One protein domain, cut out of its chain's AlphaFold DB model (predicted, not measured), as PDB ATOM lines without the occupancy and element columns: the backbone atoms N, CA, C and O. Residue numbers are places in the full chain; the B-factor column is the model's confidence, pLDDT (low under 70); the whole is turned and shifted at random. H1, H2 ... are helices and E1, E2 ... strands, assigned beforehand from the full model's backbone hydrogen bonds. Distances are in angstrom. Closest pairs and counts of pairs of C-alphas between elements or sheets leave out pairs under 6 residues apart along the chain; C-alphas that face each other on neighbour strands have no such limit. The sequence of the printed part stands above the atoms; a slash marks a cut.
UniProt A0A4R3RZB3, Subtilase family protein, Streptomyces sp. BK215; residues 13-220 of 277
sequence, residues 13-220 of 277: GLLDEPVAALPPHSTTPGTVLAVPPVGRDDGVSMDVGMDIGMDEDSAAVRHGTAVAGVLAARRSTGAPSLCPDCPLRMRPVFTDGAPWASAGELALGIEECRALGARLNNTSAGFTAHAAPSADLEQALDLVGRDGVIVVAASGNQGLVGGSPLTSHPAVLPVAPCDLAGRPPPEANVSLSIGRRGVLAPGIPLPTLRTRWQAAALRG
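What this domain is: This is residues 13 to 220 of the 277 residues of the protein "Subtilase family protein" of Streptomyces sp. BK215 (UniProt A0A4R3RZB3). A curled, parallel sheet of four strands, E3 E4 E5 E6, has H2 and H4 over one face, H3 packed beside H2, and H5 standing at E5. Beside its E3 edge lies a looser part, the small strand pair E1 E2 and H1 among long loops, and residues 215 to 220, mostly of H6, stick out at the far end. The printed part has 208 residues, in the order E1 H1 E2 H2 E3 H3 E4 H4 E5 H5 E6 H6; the class is mixed, helices and strands, with under half of the residues in named elements. It is compact, with a radius of gyration of the C-alphas of 16.5 A, and spans 45 by 43 by 32 A.

Where its parts are: After residues 13 to 31, with no named element, E1 is residues 32 to 34, beginning at C-alpha 32 (20.780, 78.754, -0.619). H1, residues 59 to 72, is 20.0 A long, and E2 is 88 to 90. H2, 103 to 115, is 18.3 A long; E3 is 118 to 123, 12.9 A. H3, 135 to 146, is 16.3 A; E4 is 150 to 154, 13.3 A. H4 is 165 to 168, and E5, 172 to 178, is 18.9 A, beginning at C-alpha 172 (40.261, 84.122, 11.059). H5 is 192 to 197, E6 is 199 to 202, and H6, 212 to 219, ends at C-alpha 219 (0.297, 82.910, 14.959).

How they stand to each other: Four strand-helix-strand units, two parallel neighbour strands with a helix between, follow: E1 H1 E2, with a left-handed crossover, and E3 H3 E4, E4 H4 E5 and E5 H5 E6, right-handed. The larger sheet is strongly twisted, with N 121 and O 150 2.8 A apart, N 173 and O 151 2.8 A, and N 178 and O 201 2.8 A; in the smaller, N 33 and O 88 are 2.9 A apart. H2 is over E3, at a height over the sheet of 9.7 A, and runs along the strands, at 13 degrees on the local plane. H2 and H3 touch, closest at the C-alphas of Ala 107 and Leu 137, 4.6 A, the same way at a shallow tilt of 27 degrees. H3 only grazes the sheet, with residues 141 to 145. H4, on the same face as H2, touches H5 at the C-alphas of Ser 168 and Ser 193, 5.5 A. H5 stands up from the sheet at 52 degrees. H6 is not on the sheet and touches no helix. In H1, H2, H3 and H5 every O i to N i+4 pair is within hydrogen-bond range, in H6 3 of 4, and H4 is too short for one.

The domain as a whole: The C-alphas farthest apart, of Arg 146 and Gly 220, are 50.9 A apart. The printed part has no cut. The links E1 to H1, H1 to E2, E2 to H2, E3 to H3 and E5 to H5 are long. Mean pLDDT of the printed part is 80.1; residues 36 to 54, 56, 95 to 101, 125 to 131 and 212 to 220 are under 70.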
ATOM      1  N   GLY A  13      30.123  80.413   2.523       94.44
ATOM      2  CA  GLY A  13      30.022  79.145   3.236       94.44
ATOM      3  C   GLY A  13      29.420  79.355   4.625       94.44
ATOM      4  O   GLY A  13      29.839  80.256   5.349       94.44
ATOM      5  N   LEU A  14      28.437  78.542   5.006       92.06
ATOM      6  CA  LEU A  14      27.869  78.506   6.354       92.06
ATOM      7  C   LEU A  14      28.212  77.169   7.009       92.06
ATOM      8  O   LEU A  14      27.661  76.136   6.634       92.06
ATOM      9  N   LEU A  15      29.115  77.230   7.985       90.38
ATOM     10  CA  LEU A  15      29.622  76.114   8.777       90.38
ATOM     11  C   LEU A  15      29.005  76.187  10.171       90.38
ATOM     12  O   LEU A  15      29.572  76.793  11.085       90.38
ATOM     13  N   ASP A  16      27.808  75.631  10.310       85.06
ATOM     14  CA  ASP A  16      26.966  75.807  11.498       85.06
ATOM     15  C   ASP A  16      26.158  74.543  11.805       85.06
ATOM     16  O   ASP A  16      26.400  73.483  11.217       85.06
ATOM     17  N   GLU A  17      25.221  74.623  12.746       81.62
ATOM     18  CA  GLU A  17      24.199  73.594  12.862       81.62
ATOM     19  C   GLU A  17      23.318  73.534  11.595       81.62
ATOM     20  O   GLU A  17      23.246  74.477  10.797       81.62
ATOM     21  N   PRO A  18      22.609  72.416  11.398       81.06
ATOM     22  CA  PRO A  18      21.683  72.233  10.291       81.06
ATOM     23  C   PRO A  18      20.617  73.328  10.207       81.06
ATOM     24  O   PRO A  18      20.203  73.916  11.203       81.06
ATOM     25  N   VAL A  19      20.136  73.586   8.994       80.94
ATOM     26  CA  VAL A  19      19.110  74.597   8.715       80.94
ATOM     27  C   VAL A  19      17.792  73.896   8.404       80.94
ATOM     28  O   VAL A  19      17.765  72.942   7.626       80.94
ATOM     29  N   ALA A  20      16.701  74.363   9.014       81.50
ATOM     30  CA  ALA A  20      15.363  73.849   8.744       81.50
ATOM     31  C   ALA A  20      14.968  74.115   7.294       81.50
ATOM     32  O   ALA A  20      15.408  75.098   6.695       81.50
ATOM     33  N   ALA A  21      14.059  73.293   6.773       76.19
ATOM     34  CA  ALA A  21      13.465  73.538   5.472       76.19
ATOM     35  C   ALA A  21      12.881  74.951   5.387       76.19
ATOM     36  O   ALA A  21      12.018  75.356   6.175       76.19
ATOM     37  N   LEU A  22      13.410  75.721   4.438       74.12
ATOM     38  CA  LEU A  22      13.077  77.121   4.251       74.12
ATOM     39  C   LEU A  22      11.902  77.237   3.273       74.12
ATOM     40  O   LEU A  22      11.960  76.663   2.187       74.12
ATOM     41  N   PRO A  23      10.832  77.987   3.600       73.12
ATOM     42  CA  PRO A  23       9.756  78.234   2.647       73.12
ATOM     43  C   PRO A  23      10.274  78.853   1.331       73.12
ATOM     44  O   PRO A  23      11.171  79.699   1.373       73.12
ATOM     45  N   PRO A  24       9.649  78.593   0.165       72.00
ATOM     46  CA  PRO A  24      10.084  79.158  -1.127       72.00
ATOM     47  C   PRO A  24      10.184  80.694  -1.141       72.00
ATOM     48  O   PRO A  24      10.906  81.312  -1.932       72.00
ATOM     49  N   HIS A  25       9.440  81.347  -0.244       80.00
ATOM     50  CA  HIS A  25       9.415  82.796  -0.120       80.00
ATOM     51  C   HIS A  25      10.467  83.372   0.842       80.00
ATOM     52  O   HIS A  25      10.692  84.582   0.814       80.00
ATOM     53  N   SER A  26      11.154  82.550   1.642       81.31
ATOM     54  CA  SER A  26      12.084  83.049   2.661       81.31
ATOM     55  C   SER A  26      13.456  83.458   2.142       81.31
ATOM     56  O   SER A  26      14.085  84.301   2.773       81.31
ATOM     57  N   THR A  27      13.906  82.930   1.005       84.06
ATOM     58  CA  THR A  27      15.217  83.228   0.399       84.06
ATOM     59  C   THR A  27      15.067  83.438  -1.103       84.06
ATOM     60  O   THR A  27      14.051  83.067  -1.695       84.06
ATOM     61  N   THR A  28      16.052  84.072  -1.735       82.69
ATOM     62  CA  THR A  28      16.103  84.135  -3.201       82.69
ATOM     63  C   THR A  28      16.280  82.709  -3.759       82.69
ATOM     64  O   THR A  28      17.037  81.925  -3.185       82.69
ATOM     65  N   PRO A  29      15.563  82.302  -4.824       79.44
ATOM     66  CA  PRO A  29      15.614  80.924  -5.299       79.44
ATOM     67  C   PRO A  29      17.018  80.606  -5.814       79.44
ATOM     68  O   PRO A  29      17.628  81.434  -6.488       79.44
ATOM     69  N   GLY A  30      17.539  79.430  -5.470       75.94
ATOM     70  CA  GLY A  30      18.877  78.990  -5.878       75.94
ATOM     71  C   GLY A  30      20.047  79.685  -5.170       75.94
ATOM     72  O   GLY A  30      21.195  79.303  -5.403       75.94
ATOM     73  N   THR A  31      19.809  80.669  -4.288       80.06
ATOM     74  CA  THR A  31      20.913  81.272  -3.526       80.06
ATOM     75  C   THR A  31      21.355  80.372  -2.388       80.06
ATOM     76  O   THR A  31      22.553  80.237  -2.180       80.06
ATOM     77  N   VAL A  32      20.442  79.684  -1.704       81.50
ATOM     78  CA  VAL A  32      20.780  78.754  -0.619       81.50
ATOM     79  C   VAL A  32      20.858  77.325  -1.146       81.50
ATOM     80  O   VAL A  32      19.865  76.808  -1.646       81.50
ATOM     81  N   LEU A  33      22.022  76.688  -1.008       80.44
ATOM     82  CA  LEU A  33      22.246  75.283  -1.358       80.44
ATOM     83  C   LEU A  33      22.924  74.555  -0.197       80.44
ATOM     84  O   LEU A  33      23.865  75.079   0.403       80.44
ATOM     85  N   ALA A  34      22.458  73.346   0.104       77.19
ATOM     86  CA  ALA A  34      23.152  72.448   1.016       77.19
ATOM     87  C   ALA A  34      24.369  71.818   0.320       77.19
ATOM     88  O   ALA A  34      24.324  71.498  -0.866       77.19
ATOM     89  N   VAL A  35      25.451  71.651   1.073       71.56
ATOM     90  CA  VAL A  35      26.662  70.956   0.647       71.56
ATOM     91  C   VAL A  35      26.599  69.534   1.203       71.56
ATOM     92  O   VAL A  35      26.597  69.380   2.431       71.56
ATOM     93  N   PRO A  36      26.514  68.498   0.351       63.06
ATOM     94  CA  PRO A  36      26.640  67.128   0.821       63.06
ATOM     95  C   PRO A  36      28.073  66.900   1.331       63.06
ATOM     96  O   PRO A  36      29.015  67.437   0.744       63.06
ATOM     97  N   PRO A  37      28.271  66.123   2.410       58.31
ATOM     98  CA  PRO A  37      29.608  65.704   2.815       58.31
ATOM     99  C   PRO A  37      30.282  64.927   1.678       58.31
ATOM    100  O   PRO A  37      29.651  64.044   1.084       58.31
ATOM    101  N   VAL A  38      31.555  65.208   1.393       53.44
ATOM    102  CA  VAL A  38      32.325  64.468   0.382       53.44
ATOM    103  C   VAL A  38      32.305  62.966   0.709       53.44
ATOM    104  O   VAL A  38      32.602  62.552   1.829       53.44
ATOM    105  N   GLY A  39      31.909  62.145  -0.272       47.09
ATOM    106  CA  GLY A  39      31.694  60.698  -0.116       47.09
ATOM    107  C   GLY A  39      30.224  60.260  -0.032       47.09
ATOM    108  O   GLY A  39      29.954  59.062   0.044       47.09
ATOM    109  N   ARG A  40      29.270  61.202  -0.084       47.91
ATOM    110  CA  ARG A  40      27.840  60.948  -0.329       47.91
ATOM    111  C   ARG A  40      27.407  61.603  -1.647       47.91
ATOM    112  O   ARG A  40      26.754  62.638  -1.643       47.91
ATOM    113  N   ASP A  41      27.814  61.011  -2.770       43.91
ATOM    114  CA  ASP A  41      27.338  61.386  -4.110       43.91
ATOM    115  C   ASP A  41      26.060  60.605  -4.447       43.91
ATOM    116  O   ASP A  41      26.106  59.528  -5.039       43.91
ATOM    117  N   ASP A  42      24.900  61.135  -4.070       44.59
ATOM    118  CA  ASP A  42      23.591  60.667  -4.545       44.59
ATOM    119  C   ASP A  42      22.946  61.618  -5.570       44.59
ATOM    120  O   ASP A  42      21.851  61.353  -6.063       44.59
ATOM    121  N   GLY A  43      23.641  62.686  -5.984       35.47
ATOM    122  CA  GLY A  43      23.238  63.514  -7.129       35.47
ATOM    123  C   GLY A  43      21.918  64.273  -6.944       35.47
ATOM    124  O   GLY A  43      21.361  64.778  -7.921       35.47
ATOM    125  N   VAL A  44      21.409  64.374  -5.715       35.81
ATOM    126  CA  VAL A  44      20.169  65.093  -5.425       35.81
ATOM    127  C   VAL A  44      20.488  66.548  -5.096       35.81
ATOM    128  O   VAL A  44      21.168  66.858  -4.119       35.81
ATOM    129  N   SER A  45      19.947  67.469  -5.894       37.25
ATOM    130  CA  SER A  45      19.758  68.857  -5.481       37.25
ATOM    131  C   SER A  45      18.800  68.869  -4.288       37.25
ATOM    132  O   SER A  45      17.583  68.822  -4.465       37.25
ATOM    133  N   MET A  46      19.345  68.843  -3.074       39.62
ATOM    134  CA  MET A  46      18.548  68.841  -1.854       39.62
ATOM    135  C   MET A  46      18.023  70.253  -1.605       39.62
ATOM    136  O   MET A  46      18.772  71.154  -1.209       39.62
ATOM    137  N   ASP A  47      16.732  70.442  -1.872       40.41
ATOM    138  CA  ASP A  47      15.981  71.571  -1.334       40.41
ATOM    139  C   ASP A  47      16.070  71.500   0.196       40.41
ATOM    140  O   ASP A  47      16.036  70.420   0.784       40.41
ATOM    141  N   VAL A  48      16.295  72.654   0.822       41.72
ATOM    142  CA  VAL A  48      16.750  72.782   2.211       41.72
ATOM    143  C   VAL A  48      15.990  71.848   3.159       41.72
ATOM    144  O   VAL A  48      14.766  71.877   3.224       41.72
ATOM    145  N   GLY A  49      16.745  71.053   3.914       45.91
ATOM    146  CA  GLY A  49      16.241  70.019   4.809       45.91
ATOM    147  C   GLY A  49      17.210  68.848   4.784       45.91
ATOM    148  O   GLY A  49      16.985  67.869   4.083       45.91
ATOM    149  N   MET A  50      18.333  68.959   5.498       48.56
ATOM    150  CA  MET A  50      19.143  67.768   5.740       48.56
ATOM    151  C   MET A  50      18.274  66.795   6.550       48.56
ATOM    152  O   MET A  50      17.950  67.086   7.701       48.56
ATOM    153  N   ASP A  51      17.899  65.656   5.968       45.69
ATOM    154  CA  ASP A  51      17.406  64.502   6.726       45.69
ATOM    155  C   ASP A  51      18.605  63.803   7.380       45.69
ATOM    156  O   ASP A  51      19.107  62.765   6.966       45.69
ATOM    157  N   ILE A  52      19.143  64.475   8.386       50.59
ATOM    158  CA  ILE A  52      20.170  63.974   9.306       50.59
ATOM    159  C   ILE A  52      19.515  63.333  10.539       50.59
ATOM    160  O   ILE A  52      20.162  63.186  11.574       50.59
ATOM    161  N   GLY A  53      18.218  63.002  10.458       50.38
ATOM    162  CA  GLY A  53      17.445  62.439  11.566       50.38
ATOM    163  C   GLY A  53      17.251  63.387  12.755       50.38
ATOM    164  O   GLY A  53      16.959  62.921  13.855       50.38
ATOM    165  N   MET A  54      17.439  64.698  12.569       62.38
ATOM    166  CA  MET A  54      17.294  65.687  13.640       62.38
ATOM    167  C   MET A  54      15.868  66.202  13.770       62.38
ATOM    168  O   MET A  54      15.175  66.424  12.778       62.38
ATOM    169  N   ASP A  55      15.472  66.488  15.010       70.25
ATOM    170  CA  ASP A  55      14.274  67.275  15.267       70.25
ATOM    171  C   ASP A  55      14.432  68.658  14.612       70.25
ATOM    172  O   ASP A  55      15.322  69.437  14.981       70.25
ATOM    173  N   GLU A  56      13.556  68.964  13.647       68.75
ATOM    174  CA  GLU A  56      13.465  70.271  12.981       68.75
ATOM    175  C   GLU A  56      13.305  71.426  13.981       68.75
ATOM    176  O   GLU A  56      13.559  72.581  13.644       68.75
ATOM    177  N   ASP A  57      12.882  71.120  15.205       71.44
ATOM    178  CA  ASP A  57      12.727  72.070  16.291       71.44
ATOM    179  C   ASP A  57      13.848  72.074  17.315       71.44
ATOM    180  O   ASP A  57      13.775  72.843  18.274       71.44
ATOM    181  N   SER A  58      14.910  71.299  17.130       77.12
ATOM    182  CA  SER A  58      16.057  71.316  18.034       77.12
ATOM    183  C   SER A  58      16.669  72.720  18.171       77.12
ATOM    184  O   SER A  58      16.558  73.592  17.302       77.12
ATOM    185  N   ALA A  59      17.336  72.978  19.302       78.25
ATOM    186  CA  ALA A  59      18.041  74.247  19.511       78.25
ATOM    187  C   ALA A  59      19.092  74.512  18.427       78.25
ATOM    188  O   ALA A  59      19.213  75.654  17.986       78.25
ATOM    189  N   ALA A  60      19.756  73.445  17.987       77.75
ATOM    190  CA  ALA A  60      20.691  73.419  16.877       77.75
ATOM    191  C   ALA A  60      20.031  73.910  15.582       77.75
ATOM    192  O   ALA A  60      20.424  74.941  15.041       77.75
ATOM    193  N   VAL A  61      18.944  73.262  15.150       80.06
ATOM    194  CA  VAL A  61      18.263  73.632  13.900       80.06
ATOM    195  C   VAL A  61      17.721  75.064  13.940       80.06
ATOM    196  O   VAL A  61      17.824  75.815  12.965       80.06
ATOM    197  N   ARG A  62      17.189  75.504  15.087       82.56
ATOM    198  CA  ARG A  62      16.746  76.898  15.272       82.56
ATOM    199  C   ARG A  62      17.900  77.895  15.170       82.56
ATOM    200  O   ARG A  62      17.681  78.994  14.664       82.56
ATOM    201  N   HIS A  63      19.090  77.547  15.660       83.25
ATOM    202  CA  HIS A  63      20.270  78.403  15.571       83.25
ATOM    203  C   HIS A  63      20.767  78.515  14.128       83.25
ATOM    204  O   HIS A  63      20.791  79.626  13.598       83.25
ATOM    205  N   GLY A  64      21.027  77.388  13.457       83.19
ATOM    206  CA  GLY A  64      21.452  77.381  12.055       83.19
ATOM    207  C   GLY A  64      20.477  78.150  11.156       83.19
ATOM    208  O   GLY A  64      20.877  79.020  10.379       83.19
ATOM    209  N   THR A  65      19.169  77.927  11.332       85.81
ATOM    210  CA  THR A  65      18.113  78.649  10.594       85.81
ATOM    211  C   THR A  65      18.137  80.154  10.856       85.81
ATOM    212  O   THR A  65      17.994  80.956   9.928       85.81
ATOM    213  N   ALA A  66      18.347  80.560  12.108       86.69
ATOM    214  CA  ALA A  66      18.455  81.963  12.477       86.69
ATOM    215  C   ALA A  66      19.681  82.634  11.838       86.69
ATOM    216  O   ALA A  66      19.555  83.755  11.335       86.69
ATOM    217  N   VAL A  67      20.834  81.956  11.816       87.88
ATOM    218  CA  VAL A  67      22.072  82.449  11.190       87.88
ATOM    219  C   VAL A  67      21.908  82.562   9.673       87.88
ATOM    220  O   VAL A  67      22.166  83.627   9.108       87.88
ATOM    221  N   ALA A  68      21.380  81.525   9.015       88.94
ATOM    222  CA  ALA A  68      21.078  81.554   7.583       88.94
ATOM    223  C   ALA A  68      20.135  82.716   7.227       88.94
ATOM    224  O   ALA A  68      20.341  83.416   6.233       88.94
ATOM    225  N   GLY A  69      19.140  82.982   8.078       89.44
ATOM    226  CA  GLY A  69      18.216  84.090   7.880       89.44
ATOM    227  C   GLY A  69      18.864  85.472   7.972       89.44
ATOM    228  O   GLY A  69      18.509  86.390   7.232       89.44
ATOM    229  N   VAL A  70      19.856  85.630   8.840       89.94
ATOM    230  CA  VAL A  70      20.596  86.889   8.981       89.94
ATOM    231  C   VAL A  70      21.448  87.158   7.752       89.94
ATOM    232  O   VAL A  70      21.512  88.302   7.301       89.94
ATOM    233  N   LEU A  71      22.066  86.114   7.202       90.81
ATOM    234  CA  LEU A  71      22.908  86.215   6.018       90.81
ATOM    235  C   LEU A  71      22.064  86.443   4.757       90.81
ATOM    236  O   LEU A  71      22.240  87.463   4.095       90.81
ATOM    237  N   ALA A  72      21.116  85.549   4.464       90.50
ATOM    238  CA  ALA A  72      20.569  85.399   3.114       90.50
ATOM    239  C   ALA A  72      19.029  85.380   3.013       90.50
ATOM    240  O   ALA A  72      18.489  85.148   1.929       90.50
ATOM    241  N   ALA A  73      18.278  85.627   4.098       89.81
ATOM    242  CA  ALA A  73      16.819  85.731   3.979       89.81
ATOM    243  C   ALA A  73      16.409  86.876   3.052       89.81
ATOM    244  O   ALA A  73      17.077  87.903   2.984       89.81
ATOM    245  N   ARG A  74      15.233  86.792   2.433       88.88
ATOM    246  CA  ARG A  74      14.595  87.965   1.833       88.88
ATOM    247  C   ARG A  74      14.247  88.975   2.922       88.88
ATOM    248  O   ARG A  74      13.682  88.625   3.957       88.88
ATOM    249  N   ARG A  75      14.492  90.260   2.660       86.69
ATOM    250  CA  ARG A  75      14.178  91.359   3.600       86.69
ATOM    251  C   ARG A  75      12.698  91.459   3.969       86.69
ATOM    252  O   ARG A  75      12.378  91.915   5.061       86.69
ATOM    253  N   SER A  76      11.801  90.983   3.102       87.81
ATOM    254  CA  SER A  76      10.356  90.912   3.367       87.81
ATOM    255  C   SER A  76       9.987  90.003   4.545       87.81
ATOM    256  O   SER A  76       8.890  90.119   5.078       87.81
ATOM    257  N   THR A  77      10.892  89.125   4.985       83.12
ATOM    258  CA  THR A  77      10.680  88.242   6.146       83.12
ATOM    259  C   THR A  77      10.850  88.953   7.494       83.12
ATOM    260  O   THR A  77      10.555  88.374   8.536       83.12
ATOM    261  N   GLY A  78      11.346  90.197   7.495       82.31
ATOM    262  CA  GLY A  78      11.704  90.943   8.703       82.31
ATOM    263  C   GLY A  78      13.119  90.659   9.221       82.31
ATOM    264  O   GLY A  78      13.569  91.341  10.140       82.31
ATOM    265  N   ALA A  79      13.840  89.703   8.624       85.25
ATOM    266  CA  ALA A  79      15.241  89.445   8.936       85.25
ATOM    267  C   ALA A  79      16.161  90.608   8.495       85.25
ATOM    268  O   ALA A  79      15.879  91.258   7.482       85.25
ATOM    269  N   PRO A  80      17.289  90.864   9.196       84.69
ATOM    270  CA  PRO A  80      18.274  91.872   8.812       84.69
ATOM    271  C   PRO A  80      18.733  91.739   7.365       84.69
ATOM    272  O   PRO A  80      18.744  92.751   6.655       84.69
ATOM    273  N   SER A  81      19.032  90.499   6.953       88.50
ATOM    274  CA  SER A  81      19.434  90.121   5.601       88.50
ATOM    275  C   SER A  81      20.621  90.953   5.102       88.50
ATOM    276  O   SER A  81      20.468  92.008   4.467       88.50
ATOM    277  N   LEU A  82      21.820  90.489   5.457       89.94
ATOM    278  CA  LEU A  82      23.080  91.153   5.130       89.94
ATOM    279  C   LEU A  82      23.382  91.077   3.628       89.94
ATOM    280  O   LEU A  82      23.706  92.097   3.027       89.94
ATOM    281  N   CYS A  83      23.221  89.902   3.023       90.94
ATOM    282  CA  CYS A  83      23.561  89.627   1.630       90.94
ATOM    283  C   CYS A  83      22.554  88.665   0.953       90.94
ATOM    284  O   CYS A  83      22.916  87.555   0.571       90.94
ATOM    285  N   PRO A  84      21.280  89.072   0.780       90.88
ATOM    286  CA  PRO A  84      20.225  88.226   0.201       90.88
ATOM    287  C   PRO A  84      20.505  87.684  -1.211       90.88
ATOM    288  O   PRO A  84      19.931  86.658  -1.583       90.88
ATOM    289  N   ASP A  85      21.362  88.354  -1.982       91.81
ATOM    290  CA  ASP A  85      21.700  87.982  -3.361       91.81
ATOM    291  C   ASP A  85      23.046  87.238  -3.457       91.81
ATOM    292  O   ASP A  85      23.459  86.842  -4.546       91.81
ATOM    293  N   CYS A  86      23.733  87.021  -2.331       93.25
ATOM    294  CA  CYS A  86      24.917  86.166  -2.282       93.25
ATOM    295  C   CYS A  86      24.509  84.686  -2.203       93.25
ATOM    296  O   CYS A  86      23.633  84.337  -1.404       93.25
ATOM    297  N   PRO A  87      25.155  83.780  -2.961       93.06
ATOM    298  CA  PRO A  87      24.929  82.355  -2.800       93.06
ATOM    299  C   PRO A  87      25.438  81.879  -1.436       93.06
ATOM    300  O   PRO A  87      26.589  82.110  -1.082       93.06
ATOM    301  N   LEU A  88      24.593  81.182  -0.685       91.38
ATOM    302  CA  LEU A  88      24.906  80.533   0.579       91.38
ATOM    303  C   LEU A  88      25.107  79.028   0.341       91.38
ATOM    304  O   LEU A  88      24.246  78.358  -0.234       91.38
ATOM    305  N   ARG A  89      26.246  78.491   0.771       91.94
ATOM    306  CA  ARG A  89      26.600  77.066   0.738       91.94
ATOM    307  C   ARG A  89      26.625  76.554   2.166       91.94
ATOM    308  O   ARG A  89      27.519  76.898   2.930       91.94
ATOM    309  N   MET A  90      25.611  75.795   2.548       87.12
ATOM    310  CA  MET A  90      25.443  75.341   3.927       87.12
ATOM    311  C   MET A  90      26.091  73.978   4.102       87.12
ATOM    312  O   MET A  90      25.635  73.008   3.500       87.12
ATOM    313  N   ARG A  91      27.111  73.893   4.952       87.81
ATOM    314  CA  ARG A  91      27.747  72.635   5.333       87.81
ATOM    315  C   ARG A  91      27.628  72.456   6.845       87.81
ATOM    316  O   ARG A  91      28.393  73.063   7.589       87.81
ATOM    317  N   PRO A  92      26.671  71.647   7.328       83.31
ATOM    318  CA  PRO A  92      26.494  71.461   8.759       83.31
ATOM    319  C   PRO A  92      27.676  70.714   9.369       83.31
ATOM    320  O   PRO A  92      27.910  69.575   8.990       83.31
ATOM    321  N   VAL A  93      28.419  71.322  10.292       79.44
ATOM    322  CA  VAL A  93      29.595  70.689  10.942       79.44
ATOM    323  C   VAL A  93      29.380  70.429  12.437       79.44
ATOM    324  O   VAL A  93      30.233  69.851  13.107       79.44
ATOM    325  N   PHE A  94      28.212  70.814  12.955       72.31
ATOM    326  CA  PHE A  94      27.795  70.636  14.342       72.31
ATOM    327  C   PHE A  94      26.550  69.733  14.361       72.31
ATOM    328  O   PHE A  94      25.498  70.127  13.856       72.31
ATOM    329  N   THR A  95      26.667  68.506  14.884       60.69
ATOM    330  CA  THR A  95      25.565  67.525  14.943       60.69
ATOM    331  C   THR A  95      25.112  67.220  16.381       60.69
ATOM    332  O   THR A  95      25.693  67.716  17.345       60.69
ATOM    333  N   ASP A  96      24.010  66.476  16.537       48.72
ATOM    334  CA  ASP A  96      23.205  66.451  17.764       48.72
ATOM    335  C   ASP A  96      23.970  65.891  18.976       48.72
ATOM    336  O   ASP A  96      24.791  64.980  18.866       48.72
ATOM    337  N   GLY A  97      23.697  66.460  20.152       48.53
ATOM    338  CA  GLY A  97      24.317  66.096  21.430       48.53
ATOM    339  C   GLY A  97      25.719  66.670  21.689       48.53
ATOM    340  O   GLY A  97      26.157  66.676  22.843       48.53
ATOM    341  N   ALA A  98      26.407  67.196  20.672       50.50
ATOM    342  CA  ALA A  98      27.723  67.810  20.821       50.50
ATOM    343  C   ALA A  98      27.621  69.349  20.739       50.50
ATOM    344  O   ALA A  98      27.316  69.885  19.679       50.50
ATOM    345  N   PRO A  99      27.934  70.108  21.810       52.44
ATOM    346  CA  PRO A  99      27.927  71.582  21.783       52.44
ATOM    347  C   PRO A  99      29.057  72.216  20.935       52.44
ATOM    348  O   PRO A  99      29.350  73.399  21.093       52.44
ATOM    349  N   TRP A 100      29.744  71.423  20.109       64.69
ATOM    350  CA  TRP A 100      31.032  71.709  19.476       64.69
ATOM    351  C   TRP A 100      31.289  70.767  18.297       64.69
ATOM    352  O   TRP A 100      31.092  69.558  18.411       64.69
ATOM    353  N   ALA A 101      31.773  71.323  17.185       69.00
ATOM    354  CA  ALA A 101      32.315  70.569  16.063       69.00
ATOM    355  C   ALA A 101      33.702  70.032  16.429       69.00
ATOM    356  O   ALA A 101      34.466  70.686  17.150       69.00
ATOM    357  N   SER A 102      34.054  68.861  15.898       77.38
ATOM    358  CA  SER A 102      35.445  68.416  15.939       77.38
ATOM    359  C   SER A 102      36.296  69.324  15.044       77.38
ATOM    360  O   SER A 102      35.814  69.887  14.059       77.38
ATOM    361  N   ALA A 103      37.579  69.469  15.376       82.69
ATOM    362  CA  ALA A 103      38.494  70.260  14.559       82.69
ATOM    363  C   ALA A 103      38.604  69.719  13.120       82.69
ATOM    364  O   ALA A 103      38.668  70.511  12.187       82.69
ATOM    365  N   GLY A 104      38.551  68.391  12.951       83.94
ATOM    366  CA  GLY A 104      38.577  67.734  11.643       83.94
ATOM    367  C   GLY A 104      37.320  67.994  10.809       83.94
ATOM    368  O   GLY A 104      37.439  68.349   9.644       83.94
ATOM    369  N   GLU A 105      36.119  67.909  11.394       83.69
ATOM    370  CA  GLU A 105      34.875  68.233  10.668       83.69
ATOM    371  C   GLU A 105      34.833  69.702  10.245       83.69
ATOM    372  O   GLU A 105      34.396  70.027   9.141       83.69
ATOM    373  N   LEU A 106      35.325  70.601  11.103       87.38
ATOM    374  CA  LEU A 106      35.426  72.011  10.754       87.38
ATOM    375  C   LEU A 106      36.450  72.241   9.633       87.38
ATOM    376  O   LEU A 106      36.153  72.987   8.705       87.38
ATOM    377  N   ALA A 107      37.618  71.594   9.693       90.12
ATOM    378  CA  ALA A 107      38.635  71.662   8.644       90.12
ATOM    379  C   ALA A 107      38.074  71.197   7.290       90.12
ATOM    380  O   ALA A 107      38.147  71.932   6.305       90.12
ATOM    381  N   LEU A 108      37.417  70.031   7.273       88.19
ATOM    382  CA  LEU A 108      36.765  69.484   6.084       88.19
ATOM    383  C   LEU A 108      35.702  70.436   5.534       88.19
ATOM    384  O   LEU A 108      35.722  70.756   4.350       88.19
ATOM    385  N   GLY A 109      34.811  70.952   6.384       89.31
ATOM    386  CA  GLY A 109      33.774  71.878   5.935       89.31
ATOM    387  C   GLY A 109      34.339  73.188   5.367       89.31
ATOM    388  O   GLY A 109      33.836  73.692   4.361       89.31
ATOM    389  N   ILE A 110      35.408  73.730   5.964       91.81
ATOM    390  CA  ILE A 110      36.119  74.910   5.446       91.81
ATOM    391  C   ILE A 110      36.622  74.651   4.022       91.81
ATOM    392  O   ILE A 110      36.426  75.494   3.139       91.81
ATOM    393  N   GLU A 111      37.247  73.496   3.794       91.94
ATOM    394  CA  GLU A 111      37.780  73.114   2.487       91.94
ATOM    395  C   GLU A 111      36.684  72.819   1.459       91.94
ATOM    396  O   GLU A 111      36.795  73.262   0.317       91.94
ATOM    397  N   GLU A 112      35.600  72.147   1.853       90.69
ATOM    398  CA  GLU A 112      34.449  71.867   0.988       90.69
ATOM    399  C   GLU A 112      33.766  73.164   0.534       90.69
ATOM    400  O   GLU A 112      33.531  73.371  -0.659       90.69
ATOM    401  N   CYS A 113      33.501  74.095   1.459       92.06
ATOM    402  CA  CYS A 113      32.941  75.396   1.103       92.06
ATOM    403  C   CYS A 113      33.894  76.191   0.198       92.06
ATOM    404  O   CYS A 113      33.445  76.778  -0.790       92.06
ATOM    405  N   ARG A 114      35.205  76.176   0.480       91.69
ATOM    406  CA  ARG A 114      36.232  76.781  -0.388       91.69
ATOM    407  C   ARG A 114      36.195  76.180  -1.795       91.69
ATOM    408  O   ARG A 114      36.195  76.932  -2.766       91.69
ATOM    409  N   ALA A 115      36.149  74.853  -1.920       91.44
ATOM    410  CA  ALA A 115      36.096  74.154  -3.206       91.44
ATOM    411  C   ALA A 115      34.838  74.517  -4.015       91.44
ATOM    412  O   ALA A 115      34.881  74.575  -5.241       91.44
ATOM    413  N   LEU A 116      33.744  74.853  -3.328       90.94
ATOM    414  CA  LEU A 116      32.507  75.375  -3.917       90.94
ATOM    415  C   LEU A 116      32.528  76.892  -4.185       90.94
ATOM    416  O   LEU A 116      31.488  77.489  -4.472       90.94
ATOM    417  N   GLY A 117      33.702  77.521  -4.103       92.56
ATOM    418  CA  GLY A 117      33.921  78.925  -4.435       92.56
ATOM    419  C   GLY A 117      33.618  79.907  -3.305       92.56
ATOM    420  O   GLY A 117      33.568  81.110  -3.569       92.56
ATOM    421  N   ALA A 118      33.414  79.441  -2.064       94.31
ATOM    422  CA  ALA A 118      33.189  80.334  -0.930       94.31
ATOM    423  C   ALA A 118      34.353  81.320  -0.772       94.31
ATOM    424  O   ALA A 118      35.512  80.938  -0.632       94.31
ATOM    425  N   ARG A 119      34.019  82.612  -0.776       94.75
ATOM    426  CA  ARG A 119      34.946  83.727  -0.527       94.75
ATOM    427  C   ARG A 119      34.944  84.143   0.942       94.75
ATOM    428  O   ARG A 119      35.872  84.806   1.403       94.75
ATOM    429  N   LEU A 120      33.902  83.740   1.664       94.06
ATOM    430  CA  LEU A 120      33.741  83.932   3.095       94.06
ATOM    431  C   LEU A 120      33.134  82.670   3.701       94.06
ATOM    432  O   LEU A 120      32.116  82.201   3.208       94.06
ATOM    433  N   ASN A 121      33.713  82.167   4.786       94.31
ATOM    434  CA  ASN A 121      33.165  81.075   5.583       94.31
ATOM    435  C   ASN A 121      32.722  81.622   6.943       94.31
ATOM    436  O   ASN A 121      33.541  82.151   7.687       94.31
ATOM    437  N   ASN A 122      31.439  81.510   7.272       93.50
ATOM    438  CA  ASN A 122      30.876  81.909   8.558       93.50
ATOM    439  C   ASN A 122      30.696  80.688   9.459       93.50
ATOM    440  O   ASN A 122      30.061  79.717   9.050       93.50
ATOM    441  N   THR A 123      31.169  80.778  10.699       89.38
ATOM    442  CA  THR A 123      30.905  79.787  11.744       89.38
ATOM    443  C   THR A 123      30.477  80.477  13.037       89.38
ATOM    444  O   THR A 123      31.230  81.241  13.647       89.38
ATOM    445  N   SER A 124      29.208  80.288  13.415       78.62
ATOM    446  CA  SER A 124      28.609  80.964  14.579       78.62
ATOM    447  C   SER A 124      28.470  80.061  15.801       78.62
ATOM    448  O   SER A 124      28.192  80.563  16.895       78.62
ATOM    449  N   ALA A 125      28.684  78.759  15.629       68.06
ATOM    450  CA  ALA A 125      28.648  77.774  16.693       68.06
ATOM    451  C   ALA A 125      29.982  77.671  17.455       68.06
ATOM    452  O   ALA A 125      31.052  78.095  17.009       68.06
ATOM    453  N   GLY A 126      29.891  77.156  18.681       64.38
ATOM    454  CA  GLY A 126      30.990  77.157  19.638       64.38
ATOM    455  C   GLY A 126      32.112  76.196  19.252       64.38
ATOM    456  O   GLY A 126      31.934  74.983  19.264       64.38
ATOM    457  N   PHE A 127      33.305  76.731  19.010       65.31
ATOM    458  CA  PHE A 127      34.549  75.965  19.068       65.31
ATOM    459  C   PHE A 127      35.173  76.185  20.447       65.31
ATOM    460  O   PHE A 127      35.335  77.333  20.871       65.31
ATOM    461  N   THR A 128      35.473  75.125  21.197       62.34
ATOM    462  CA  THR A 128      35.858  75.323  22.600       62.34
ATOM    463  C   THR A 128      37.200  76.024  22.727       62.34
ATOM    464  O   THR A 128      38.166  75.714  22.031       62.34
ATOM    465  N   ALA A 129      37.271  76.972  23.663       57.97
ATOM    466  CA  ALA A 129      38.505  77.687  23.995       57.97
ATOM    467  C   ALA A 129      39.623  76.745  24.489       57.97
ATOM    468  O   ALA A 129      40.792  77.112  24.474       57.97
ATOM    469  N   HIS A 130      39.265  75.525  24.904       59.44
ATOM    470  CA  HIS A 130      40.187  74.482  25.358       59.44
ATOM    471  C   HIS A 130      40.317  73.315  24.374       59.44
ATOM    472  O   HIS A 130      40.849  72.270  24.748       59.44
ATOM    473  N   ALA A 131      39.825  73.455  23.139       67.38
ATOM    474  CA  ALA A 131      40.095  72.466  22.108       67.38
ATOM    475  C   ALA A 131      41.613  72.331  21.937       67.38
ATOM    476  O   ALA A 131      42.330  73.333  21.859       67.38
ATOM    477  N   ALA A 132      42.095  71.088  21.899       70.31
ATOM    478  CA  ALA A 132      43.489  70.831  21.588       70.31
ATOM    479  C   ALA A 132      43.817  71.407  20.197       70.31
ATOM    480  O   ALA A 132      42.950  71.395  19.314       70.31
ATOM    481  N   PRO A 133      45.047  71.907  19.983       78.12
ATOM    482  CA  PRO A 133      45.519  72.239  18.648       78.12
ATOM    483  C   PRO A 133      45.299  71.063  17.691       78.12
ATOM    484  O   PRO A 133      45.473  69.903  18.066       78.12
ATOM    485  N   SER A 134      44.913  71.370  16.459       86.19
ATOM    486  CA  SER A 134      44.654  70.386  15.413       86.19
ATOM    487  C   SER A 134      45.403  70.816  14.165       86.19
ATOM    488  O   SER A 134      45.147  71.900  13.645       86.19
ATOM    489  N   ALA A 135      46.318  69.959  13.708       90.19
ATOM    490  CA  ALA A 135      47.097  70.198  12.498       90.19
ATOM    491  C   ALA A 135      46.193  70.318  11.263       90.19
ATOM    492  O   ALA A 135      46.422  71.188  10.433       90.19
ATOM    493  N   ASP A 136      45.130  69.510  11.185       90.12
ATOM    494  CA  ASP A 136      44.167  69.549  10.079       90.12
ATOM    495  C   ASP A 136      43.450  70.904  10.009       90.12
ATOM    496  O   ASP A 136      43.367  71.519   8.948       90.12
ATOM    497  N   LEU A 137      42.976  71.416  11.152       91.44
ATOM    498  CA  LEU A 137      42.318  72.723  11.203       91.44
ATOM    499  C   LEU A 137      43.291  73.862  10.885       91.44
ATOM    500  O   LEU A 137      42.922  74.790  10.172       91.44
ATOM    501  N   GLU A 138      44.520  73.801  11.396       94.25
ATOM    502  CA  GLU A 138      45.561  74.785  11.080       94.25
ATOM    503  C   GLU A 138      45.890  74.782   9.581       94.25
ATOM    504  O   GLU A 138      45.865  75.833   8.942       94.25
ATOM    505  N   GLN A 139      46.072  73.605   8.982       95.31
ATOM    506  CA  GLN A 139      46.347  73.462   7.556       95.31
ATOM    507  C   GLN A 139      45.198  73.989   6.685       95.31
ATOM    508  O   GLN A 139      45.455  74.719   5.720       95.31
ATOM    509  N   ALA A 140      43.951  73.662   7.031       94.81
ATOM    510  CA  ALA A 140      42.776  74.154   6.320       94.81
ATOM    511  C   ALA A 140      42.678  75.686   6.402       94.81
ATOM    512  O   ALA A 140      42.429  76.346   5.390       94.81
ATOM    513  N   LEU A 141      42.923  76.265   7.586       95.75
ATOM    514  CA  LEU A 141      42.903  77.713   7.814       95.75
ATOM    515  C   LEU A 141      44.040  78.448   7.090       95.75
ATOM    516  O   LEU A 141      43.823  79.535   6.545       95.75
ATOM    517  N   ASP A 142      45.233  77.864   7.037       96.19
ATOM    518  CA  ASP A 142      46.345  78.388   6.248       96.19
ATOM    519  C   ASP A 142      46.045  78.351   4.747       96.19
ATOM    520  O   ASP A 142      46.377  79.292   4.021       96.19
ATOM    521  N   LEU A 143      45.415  77.276   4.264       95.00
ATOM    522  CA  LEU A 143      45.042  77.133   2.861       95.00
ATOM    523  C   LEU A 143      44.031  78.204   2.436       95.00
ATOM    524  O   LEU A 143      44.283  78.925   1.472       95.00
ATOM    525  N   VAL A 144      42.929  78.364   3.175       94.88
ATOM    526  CA  VAL A 144      41.936  79.415   2.874       94.88
ATOM    527  C   VAL A 144      42.520  80.817   3.016       94.88
ATOM    528  O   VAL A 144      42.224  81.682   2.191       94.88
ATOM    529  N   GLY A 145      43.397  81.037   4.000       94.31
ATOM    530  CA  GLY A 145      44.086  82.312   4.182       94.31
ATOM    531  C   GLY A 145      44.965  82.683   2.985       94.31
ATOM    532  O   GLY A 145      44.921  83.827   2.529       94.31
ATOM    533  N   ARG A 146      45.717  81.719   2.433       95.56
ATOM    534  CA  ARG A 146      46.537  81.912   1.221       95.56
ATOM    535  C   ARG A 146      45.699  82.248  -0.013       95.56
ATOM    536  O   ARG A 146      46.131  83.058  -0.827       95.56
ATOM    537  N   ASP A 147      44.496  81.697  -0.105       93.81
ATOM    538  CA  ASP A 147      43.574  81.941  -1.220       93.81
ATOM    539  C   ASP A 147      42.720  83.207  -1.046       93.81
ATOM    540  O   ASP A 147      41.862  83.517  -1.877       93.81
ATOM    541  N   GLY A 148      42.936  83.961   0.037       93.56
ATOM    542  CA  GLY A 148      42.187  85.180   0.334       93.56
ATOM    543  C   GLY A 148      40.724  84.928   0.708       93.56
ATOM    544  O   GLY A 148      39.893  85.831   0.572       93.56
ATOM    545  N   VAL A 149      40.393  83.716   1.157       94.38
ATOM    546  CA  VAL A 149      39.082  83.376   1.715       94.38
ATOM    547  C   VAL A 149      39.061  83.781   3.186       94.38
ATOM    548  O   VAL A 149      39.937  83.412   3.967       94.38
ATOM    549  N   ILE A 150      38.046  84.550   3.577       91.62
ATOM    550  CA  ILE A 150      37.918  85.060   4.945       91.62
ATOM    551  C   ILE A 150      37.118  84.065   5.778       91.62
ATOM    552  O   ILE A 150      35.985  83.735   5.432       91.62
ATOM    553  N   VAL A 151      37.659  83.637   6.914       94.56
ATOM    554  CA  VAL A 151      36.900  82.851   7.892       94.56
ATOM    555  C   VAL A 151      36.422  83.776   9.005       94.56
ATOM    556  O   VAL A 151      37.226  84.416   9.675       94.56
ATOM    557  N   VAL A 152      35.113  83.860   9.207       94.88
ATOM    558  CA  VAL A 152      34.467  84.653  10.254       94.88
ATOM    559  C   VAL A 152      33.974  83.703  11.332       94.88
ATOM    560  O   VAL A 152      33.154  82.829  11.054       94.88
ATOM    561  N   ALA A 153      34.469  83.869  12.557       91.69
ATOM    562  CA  ALA A 153      34.165  82.965  13.661       91.69
ATOM    563  C   ALA A 153      33.670  83.722  14.892       91.69
ATOM    564  O   ALA A 153      34.259  84.732  15.287       91.69
ATOM    565  N   ALA A 154      32.628  83.208  15.542       88.75
ATOM    566  CA  ALA A 154      32.195  83.728  16.832       88.75
ATOM    567  C   ALA A 154      33.305  83.585  17.891       88.75
ATOM    568  O   ALA A 154      33.944  82.540  18.011       88.75
ATOM    569  N   SER A 155      33.513  84.623  18.706       87.62
ATOM    570  CA  SER A 155      34.501  84.618  19.795       87.62
ATOM    571  C   SER A 155      34.174  83.608  20.900       87.62
ATOM    572  O   SER A 155      35.057  83.195  21.652       87.62
ATOM    573  N   GLY A 156      32.899  83.237  21.014       82.25
ATOM    574  CA  GLY A 156      32.342  82.459  22.114       82.25
ATOM    575  C   GLY A 156      31.750  83.334  23.223       82.25
ATOM    576  O   GLY A 156      32.036  84.532  23.324       82.25
ATOM    577  N   ASN A 157      30.884  82.706  24.019       80.31
ATOM    578  CA  ASN A 157      29.985  83.322  24.995       80.31
ATOM    579  C   ASN A 157      30.121  82.703  26.407       80.31
ATOM    580  O   ASN A 157      29.134  82.554  27.127       80.31
ATOM    581  N   GLN A 158      31.330  82.288  26.789       83.81
ATOM    582  CA  GLN A 158      31.601  81.600  28.052       83.81
ATOM    583  C   GLN A 158      32.219  82.509  29.132       83.81
ATOM    584  O   GLN A 158      32.498  82.038  30.233       83.81
ATOM    585  N   GLY A 159      32.451  83.790  28.836       86.75
ATOM    586  CA  GLY A 159      33.127  84.737  29.730       86.75
ATOM    587  C   GLY A 159      34.588  84.367  29.992       86.75
ATOM    588  O   GLY A 159      35.122  84.650  31.065       86.75
ATOM    589  N   LEU A 160      35.227  83.670  29.047       84.94
ATOM    590  CA  LEU A 160      36.589  83.168  29.202       84.94
ATOM    591  C   LEU A 160      37.625  84.172  28.700       84.94
ATOM    592  O   LEU A 160      37.428  84.867  27.702       84.94
ATOM    593  N   VAL A 161      38.773  84.182  29.377       88.94
ATOM    594  CA  VAL A 161      39.993  84.826  28.889       88.94
ATOM    595  C   VAL A 161      40.824  83.773  28.163       88.94
ATOM    596  O   VAL A 161      41.266  82.800  28.769       88.94
ATOM    597  N   GLY A 162      41.033  83.967  26.866       83.88
ATOM    598  CA  GLY A 162      41.696  83.008  25.987       83.88
ATOM    599  C   GLY A 162      40.965  82.875  24.654       83.88
ATOM    600  O   GLY A 162      39.760  83.094  24.562       83.88
ATOM    601  N   GLY A 163      41.718  82.570  23.600       78.75
ATOM    602  CA  GLY A 163      41.159  82.241  22.290       78.75
ATOM    603  C   GLY A 163      40.994  80.734  22.135       78.75
ATOM    604  O   GLY A 163      41.583  79.954  22.877       78.75
ATOM    605  N   SER A 164      40.226  80.329  21.136       84.88
ATOM    606  CA  SER A 164      40.214  78.953  20.644       84.88
ATOM    607  C   SER A 164      41.248  78.785  19.518       84.88
ATOM    608  O   SER A 164      41.660  79.801  18.946       84.88
ATOM    609  N   PRO A 165      41.672  77.560  19.150       87.69
ATOM    610  CA  PRO A 165      42.548  77.352  17.989       87.69
ATOM    611  C   PRO A 165      42.031  78.044  16.718       87.69
ATOM    612  O   PRO A 165      42.791  78.707  16.019       87.69
ATOM    613  N   LEU A 166      40.711  78.015  16.506       89.56
ATOM    614  CA  LEU A 166      40.036  78.732  15.427       89.56
ATOM    615  C   LEU A 166      40.222  80.258  15.532       89.56
ATOM    616  O   LEU A 166      40.787  80.888  14.647       89.56
ATOM    617  N   THR A 167      39.790  80.876  16.633       90.62
ATOM    618  CA  THR A 167      39.816  82.351  16.784       90.62
ATOM    619  C   THR A 167      41.214  82.923  17.037       90.62
ATOM    620  O   THR A 167      41.410  84.142  17.005       90.62
ATOM    621  N   SER A 168      42.203  82.070  17.298       90.88
ATOM    622  CA  SER A 168      43.608  82.461  17.448       90.88
ATOM    623  C   SER A 168      44.328  82.549  16.103       90.88
ATOM    624  O   SER A 168      45.260  83.352  15.974       90.88
ATOM    625  N   HIS A 169      43.863  81.805  15.095       92.50
ATOM    626  CA  HIS A 169      44.486  81.743  13.780       92.50
ATOM    627  C   HIS A 169      44.500  83.118  13.070       92.50
ATOM    628  O   HIS A 169      43.524  83.874  13.158       92.50
ATOM    629  N   PRO A 170      45.584  83.501  12.365       91.50
ATOM    630  CA  PRO A 170      45.673  84.793  11.676       91.50
ATOM    631  C   PRO A 170      44.657  84.992  10.545       91.50
ATOM    632  O   PRO A 170      44.193  86.113  10.354       91.50
ATOM    633  N   ALA A 171      44.300  83.919   9.829       92.00
ATOM    634  CA  ALA A 171      43.330  83.947   8.724       92.00
ATOM    635  C   ALA A 171      41.858  84.075   9.176       92.00
ATOM    636  O   ALA A 171      40.958  84.201   8.345       92.00
ATOM    637  N   VAL A 172      41.605  84.028  10.487       93.69
ATOM    638  CA  VAL A 172      40.261  84.122  11.059       93.69
ATOM    639  C   VAL A 172      40.014  85.540  11.555       93.69
ATOM    640  O   VAL A 172      40.861  86.133  12.230       93.69
ATOM    641  N   LEU A 173      38.827  86.059  11.246       94.94
ATOM    642  CA  LEU A 173      38.245  87.272  11.799       94.94
ATOM    643  C   LEU A 173      37.321  86.898  12.972       94.94
ATOM    644  O   LEU A 173      36.206  86.419  12.737       94.94
ATOM    645  N   PRO A 174      37.741  87.106  14.233       93.44
ATOM    646  CA  PRO A 174      36.880  86.854  15.376       93.44
ATOM    647  C   PRO A 174      35.778  87.910  15.471       93.44
ATOM    648  O   PRO A 174      36.036  89.106  15.333       93.44
ATOM    649  N   VAL A 175      34.559  87.487  15.774       92.81
ATOM    650  CA  VAL A 175      33.427  88.383  16.021       92.81
ATOM    651  C   VAL A 175      33.009  88.244  17.472       92.81
ATOM    652  O   VAL A 175      32.615  87.159  17.896       92.81
ATOM    653  N   ALA A 176      33.101  89.333  18.227       91.25
ATOM    654  CA  ALA A 176      32.614  89.393  19.598       91.25
ATOM    655  C   ALA A 176      31.221  90.045  19.650       91.25
ATOM    656  O   ALA A 176      30.959  91.006  18.918       91.25
ATOM    657  N   PRO A 177      30.313  89.539  20.501       89.06
ATOM    658  CA  PRO A 177      28.975  90.092  20.615       89.06
ATOM    659  C   PRO A 177      29.035  91.442  21.333       89.06
ATOM    660  O   PRO A 177      29.849  91.640  22.234       89.06
ATOM    661  N   CYS A 178      28.142  92.362  20.984       88.94
ATOM    662  CA  CYS A 178      27.937  93.610  21.712       88.94
ATOM    663  C   CYS A 178      26.456  94.002  21.802       88.94
ATOM    664  O   CYS A 178      25.612  93.537  21.034       88.94
ATOM    665  N   ASP A 179      26.127  94.858  22.765       87.00
ATOM    666  CA  ASP A 179      24.821  95.508  22.832       87.00
ATOM    667  C   ASP A 179      24.692  96.645  21.796       87.00
ATOM    668  O   ASP A 179      25.616  96.955  21.042       87.00
ATOM    669  N   LEU A 180      23.533  97.312  21.762       86.50
ATOM    670  CA  LEU A 180      23.302  98.447  20.855       86.50
ATOM    671  C   LEU A 180      24.201  99.662  21.134       86.50
ATOM    672  O   LEU A 180      24.306 100.540  20.282       86.50
ATOM    673  N   ALA A 181      24.838  99.725  22.305       92.06
ATOM    674  CA  ALA A 181      25.815 100.751  22.647       92.06
ATOM    675  C   ALA A 181      27.252 100.329  22.284       92.06
ATOM    676  O   ALA A 181      28.197 101.047  22.609       92.06
ATOM    677  N   GLY A 182      27.434  99.180  21.624       90.38
ATOM    678  CA  GLY A 182      28.744  98.662  21.243       90.38
ATOM    679  C   GLY A 182      29.529  98.070  22.413       90.38
ATOM    680  O   GLY A 182      30.747  97.946  22.323       90.38
ATOM    681  N   ARG A 183      28.868  97.708  23.518       92.62
ATOM    682  CA  ARG A 183      29.527  97.146  24.704       92.62
ATOM    683  C   ARG A 183      29.443  95.621  24.689       92.62
ATOM    684  O   ARG A 183      28.330  95.094  24.589       92.62
ATOM    685  N   PRO A 184      30.569  94.901  24.810       90.56
ATOM    686  CA  PRO A 184      30.539  93.456  24.978       90.56
ATOM    687  C   PRO A 184      29.835  93.060  26.285       90.56
ATOM    688  O   PRO A 184      30.067  93.707  27.311       90.56
ATOM    689  N   PRO A 185      28.983  92.021  26.279       88.62
ATOM    690  CA  PRO A 185      28.418  91.476  27.506       88.62
ATOM    691  C   PRO A 185      29.498  90.734  28.325       88.62
ATOM    692  O   PRO A 185      30.503  90.311  27.751       88.62
ATOM    693  N   PRO A 186      29.311  90.534  29.646       88.75
ATOM    694  CA  PRO A 186      30.257  89.791  30.491       88.75
ATOM    695  C   PRO A 186      30.565  88.372  29.999       88.75
ATOM    696  O   PRO A 186      31.633  87.834  30.269       88.75
ATOM    697  N   GLU A 187      29.625  87.765  29.280       86.88
ATOM    698  CA  GLU A 187      29.755  86.431  28.714       86.88
ATOM    699  C   GLU A 187      30.622  86.410  27.447       86.88
ATOM    700  O   GLU A 187      31.021  85.337  27.010       86.88
ATOM    701  N   ALA A 188      30.946  87.551  26.835       87.50
ATOM    702  CA  ALA A 188      31.823  87.574  25.671       87.50
ATOM    703  C   ALA A 188      33.227  87.084  26.046       87.50
ATOM    704  O   ALA A 188      33.871  87.634  26.942       87.50
ATOM    705  N   ASN A 189      33.730  86.080  25.330       87.31
ATOM    706  CA  ASN A 189      35.129  85.700  25.474       87.31
ATOM    707  C   ASN A 189      36.041  86.835  25.006       87.31
ATOM    708  O   ASN A 189      35.747  87.542  24.037       87.31
ATOM    709  N   VAL A 190      37.192  86.953  25.657       90.06
ATOM    710  CA  VAL A 190      38.216  87.941  25.325       90.06
ATOM    711  C   VAL A 190      39.563  87.262  25.144       90.06
ATOM    712  O   VAL A 190      39.953  86.376  25.897       90.06
ATOM    713  N   SER A 191      40.313  87.687  24.136       91.56
ATOM    714  CA  SER A 191      41.660  87.187  23.879       91.56
ATOM    715  C   SER A 191      42.486  88.254  23.171       91.56
ATOM    716  O   SER A 191      41.950  89.238  22.654       91.56
ATOM    717  N   LEU A 192      43.802  88.043  23.101       93.62
ATOM    718  CA  LEU A 192      44.682  88.925  22.341       93.62
ATOM    719  C   LEU A 192      44.303  88.965  20.850       93.62
ATOM    720  O   LEU A 192      44.353  90.031  20.244       93.62
ATOM    721  N   SER A 193      43.913  87.834  20.250       92.94
ATOM    722  CA  SER A 193      43.511  87.792  18.837       92.94
ATOM    723  C   SER A 193      42.194  88.531  18.600       92.94
ATOM    724  O   SER A 193      42.118  89.331  17.667       92.94
ATOM    725  N   ILE A 194      41.205  88.342  19.483       92.69
ATOM    726  CA  ILE A 194      39.921  89.055  19.443       92.69
ATOM    727  C   ILE A 194      40.156  90.563  19.581       92.69
ATOM    728  O   ILE A 194      39.646  91.331  18.775       92.69
ATOM    729  N   GLY A 195      40.985  91.004  20.531       93.38
ATOM    730  CA  GLY A 195      41.267  92.429  20.728       93.38
ATOM    731  C   GLY A 195      42.094  93.080  19.612       93.38
ATOM    732  O   GLY A 195      41.980  94.281  19.393       93.38
ATOM    733  N   ARG A 196      42.938  92.316  18.902       94.19
ATOM    734  CA  ARG A 196      43.822  92.854  17.848       94.19
ATOM    735  C   ARG A 196      43.205  92.863  16.456       94.19
ATOM    736  O   ARG A 196      43.575  93.713  15.653       94.19
ATOM    737  N   ARG A 197      42.373  91.870  16.138       93.69
ATOM    738  CA  ARG A 197      41.823  91.667  14.787       93.69
ATOM    739  C   ARG A 197      40.312  91.527  14.770       93.69
ATOM    740  O   ARG A 197      39.729  91.595  13.697       93.69
ATOM    741  N   GLY A 198      39.693  91.276  15.918       93.44
ATOM    742  CA  GLY A 198      38.267  91.028  15.986       93.44
ATOM    743  C   GLY A 198      37.431  92.282  15.788       93.44
ATOM    744  O   GLY A 198      37.897  93.414  15.920       93.44
ATOM    745  N   VAL A 199      36.161  92.049  15.483       94.56
ATOM    746  CA  VAL A 199      35.139  93.086  15.340       94.56
ATOM    747  C   VAL A 199      34.001  92.837  16.317       94.56
ATOM    748  O   VAL A 199      33.754  91.704  16.732       94.56
ATOM    749  N   LEU A 200      33.292  93.905  16.678       92.50
ATOM    750  CA  LEU A 200      32.063  93.807  17.454       92.50
ATOM    751  C   LEU A 200      30.858  93.732  16.519       92.50
ATOM    752  O   LEU A 200      30.752  94.523  15.580       92.50
ATOM    753  N   ALA A 201      29.939  92.814  16.802       89.38
ATOM    754  CA  ALA A 201      28.657  92.709  16.116       89.38
ATOM    755  C   ALA A 201      27.507  92.608  17.130       89.38
ATOM    756  O   ALA A 201      27.712  92.082  18.224       89.38
ATOM    757  N   PRO A 202      26.290  93.081  16.795       87.50
ATOM    758  CA  PRO A 202      25.165  93.014  17.720       87.50
ATOM    759  C   PRO A 202      24.865  91.570  18.157       87.50
ATOM    760  O   PRO A 202      24.445  90.757  17.347       87.50
ATOM    761  N   GLY A 203      25.022  91.267  19.445       82.50
ATOM    762  CA  GLY A 203      24.728  89.960  20.055       82.50
ATOM    763  C   GLY A 203      23.352  89.911  20.721       82.50
ATOM    764  O   GLY A 203      23.160  89.258  21.744       82.50
ATOM    765  N   ILE A 204      22.399  90.686  20.202       78.56
ATOM    766  CA  ILE A 204      21.046  90.815  20.751       78.56
ATOM    767  C   ILE A 204      20.050  89.961  19.953       78.56
ATOM    768  O   ILE A 204      20.308  89.632  18.792       78.56
ATOM    769  N   PRO A 205      18.879  89.619  20.521       76.62
ATOM    770  CA  PRO A 205      17.828  88.960  19.758       76.62
ATOM    771  C   PRO A 205      17.383  89.820  18.569       76.62
ATOM    772  O   PRO A 205      16.918  90.944  18.765       76.62
ATOM    773  N   LEU A 206      17.482  89.276  17.353       72.25
ATOM    774  CA  LEU A 206      16.976  89.911  16.135       72.25
ATOM    775  C   LEU A 206      15.831  89.097  15.518       72.25
ATOM    776  O   LEU A 206      15.810  87.868  15.635       72.25
ATOM    777  N   PRO A 207      14.869  89.747  14.837       80.00
ATOM    778  CA  PRO A 207      13.942  89.029  13.972       80.00
ATOM    779  C   PRO A 207      14.743  88.305  12.884       80.00
ATOM    780  O   PRO A 207      15.636  88.891  12.292       80.00
ATOM    781  N   THR A 208      14.463  87.032  12.628       84.44
ATOM    782  CA  THR A 208      15.143  86.244  11.589       84.44
ATOM    783  C   THR A 208      14.247  85.080  11.161       84.44
ATOM    784  O   THR A 208      13.121  84.956  11.660       84.44
ATOM    785  N   LEU A 209      14.720  84.255  10.225       83.50
ATOM    786  CA  LEU A 209      14.050  83.019   9.844       83.50
ATOM    787  C   LEU A 209      13.872  82.113  11.060       83.50
ATOM    788  O   LEU A 209      14.643  82.124  12.019       83.50
ATOM    789  N   ARG A 210      12.782  81.363  11.018       79.19
ATOM    790  CA  ARG A 210      12.280  80.558  12.119       79.19
ATOM    791  C   ARG A 210      11.900  79.199  11.579       79.19
ATOM    792  O   ARG A 210      11.451  79.101  10.437       79.19
ATOM    793  N   THR A 211      12.014  78.182  12.422       74.19
ATOM    794  CA  THR A 211      11.454  76.866  12.110       74.19
ATOM    795  C   THR A 211       9.938  76.990  11.943       74.19
ATOM    796  O   THR A 211       9.306  77.922  12.467       74.19
ATOM    797  N   ARG A 212       9.324  76.050  11.212       67.25
ATOM    798  CA  ARG A 212       7.869  76.041  10.969       67.25
ATOM    799  C   ARG A 212       7.059  76.191  12.261       67.25
ATOM    800  O   ARG A 212       6.062  76.911  12.297       67.25
ATOM    801  N   TRP A 213       7.540  75.590  13.343       57.81
ATOM    802  CA  TRP A 213       6.891  75.593  14.646       57.81
ATOM    803  C   TRP A 213       7.062  76.906  15.406       57.81
ATOM    804  O   TRP A 213       6.097  77.410  15.979       57.81
ATOM    805  N   GLN A 214       8.249  77.524  15.359       59.19
ATOM    806  CA  GLN A 214       8.444  78.877  15.886       59.19
ATOM    807  C   GLN A 214       7.527  79.890  15.185       59.19
ATOM    808  O   GLN A 214       7.061  80.843  15.813       59.19
ATOM    809  N   ALA A 215       7.258  79.694  13.891       57.12
ATOM    810  CA  ALA A 215       6.322  80.520  13.142       57.12
ATOM    811  C   ALA A 215       4.854  80.254  13.540       57.12
ATOM    812  O   ALA A 215       4.108  81.211  13.749       57.12
ATOM    813  N   ALA A 216       4.451  78.987  13.703       55.25
ATOM    814  CA  ALA A 216       3.101  78.594  14.130       55.25
ATOM    815  C   ALA A 216       2.759  79.081  15.552       55.25
ATOM    816  O   ALA A 216       1.709  79.688  15.771       55.25
ATOM    817  N   ALA A 217       3.693  78.935  16.499       52.69
ATOM    818  CA  ALA A 217       3.518  79.360  17.890       52.69
ATOM    819  C   ALA A 217       3.229  80.867  18.038       52.69
ATOM    820  O   ALA A 217       2.551  81.283  18.975       52.69
ATOM    821  N   LEU A 218       3.726  81.698  17.117       53.38
ATOM    822  CA  LEU A 218       3.480  83.144  17.119       53.38
ATOM    823  C   LEU A 218       2.157  83.543  16.467       53.38
ATOM    824  O   LEU A 218       1.626  84.600  16.797       53.38
ATOM    825  N   ARG A 219       1.620  82.711  15.569       55.91
ATOM    826  CA  ARG A 219       0.297  82.910  14.959       55.91
ATOM    827  C   ARG A 219      -0.852  82.443  15.858       55.91
ATOM    828  O   ARG A 219      -2.009  82.636  15.505       55.91
ATOM    829  N   GLY A 220      -0.547  81.861  17.020       35.19
ATOM    830  CA  GLY A 220      -1.554  81.335  17.946       35.19
ATOM    831  C   GLY A 220      -2.150  79.992  17.510       35.19
ATOM    832  O   GLY A 220      -3.150  79.557  18.077       35.19
TER     833      GLY A 220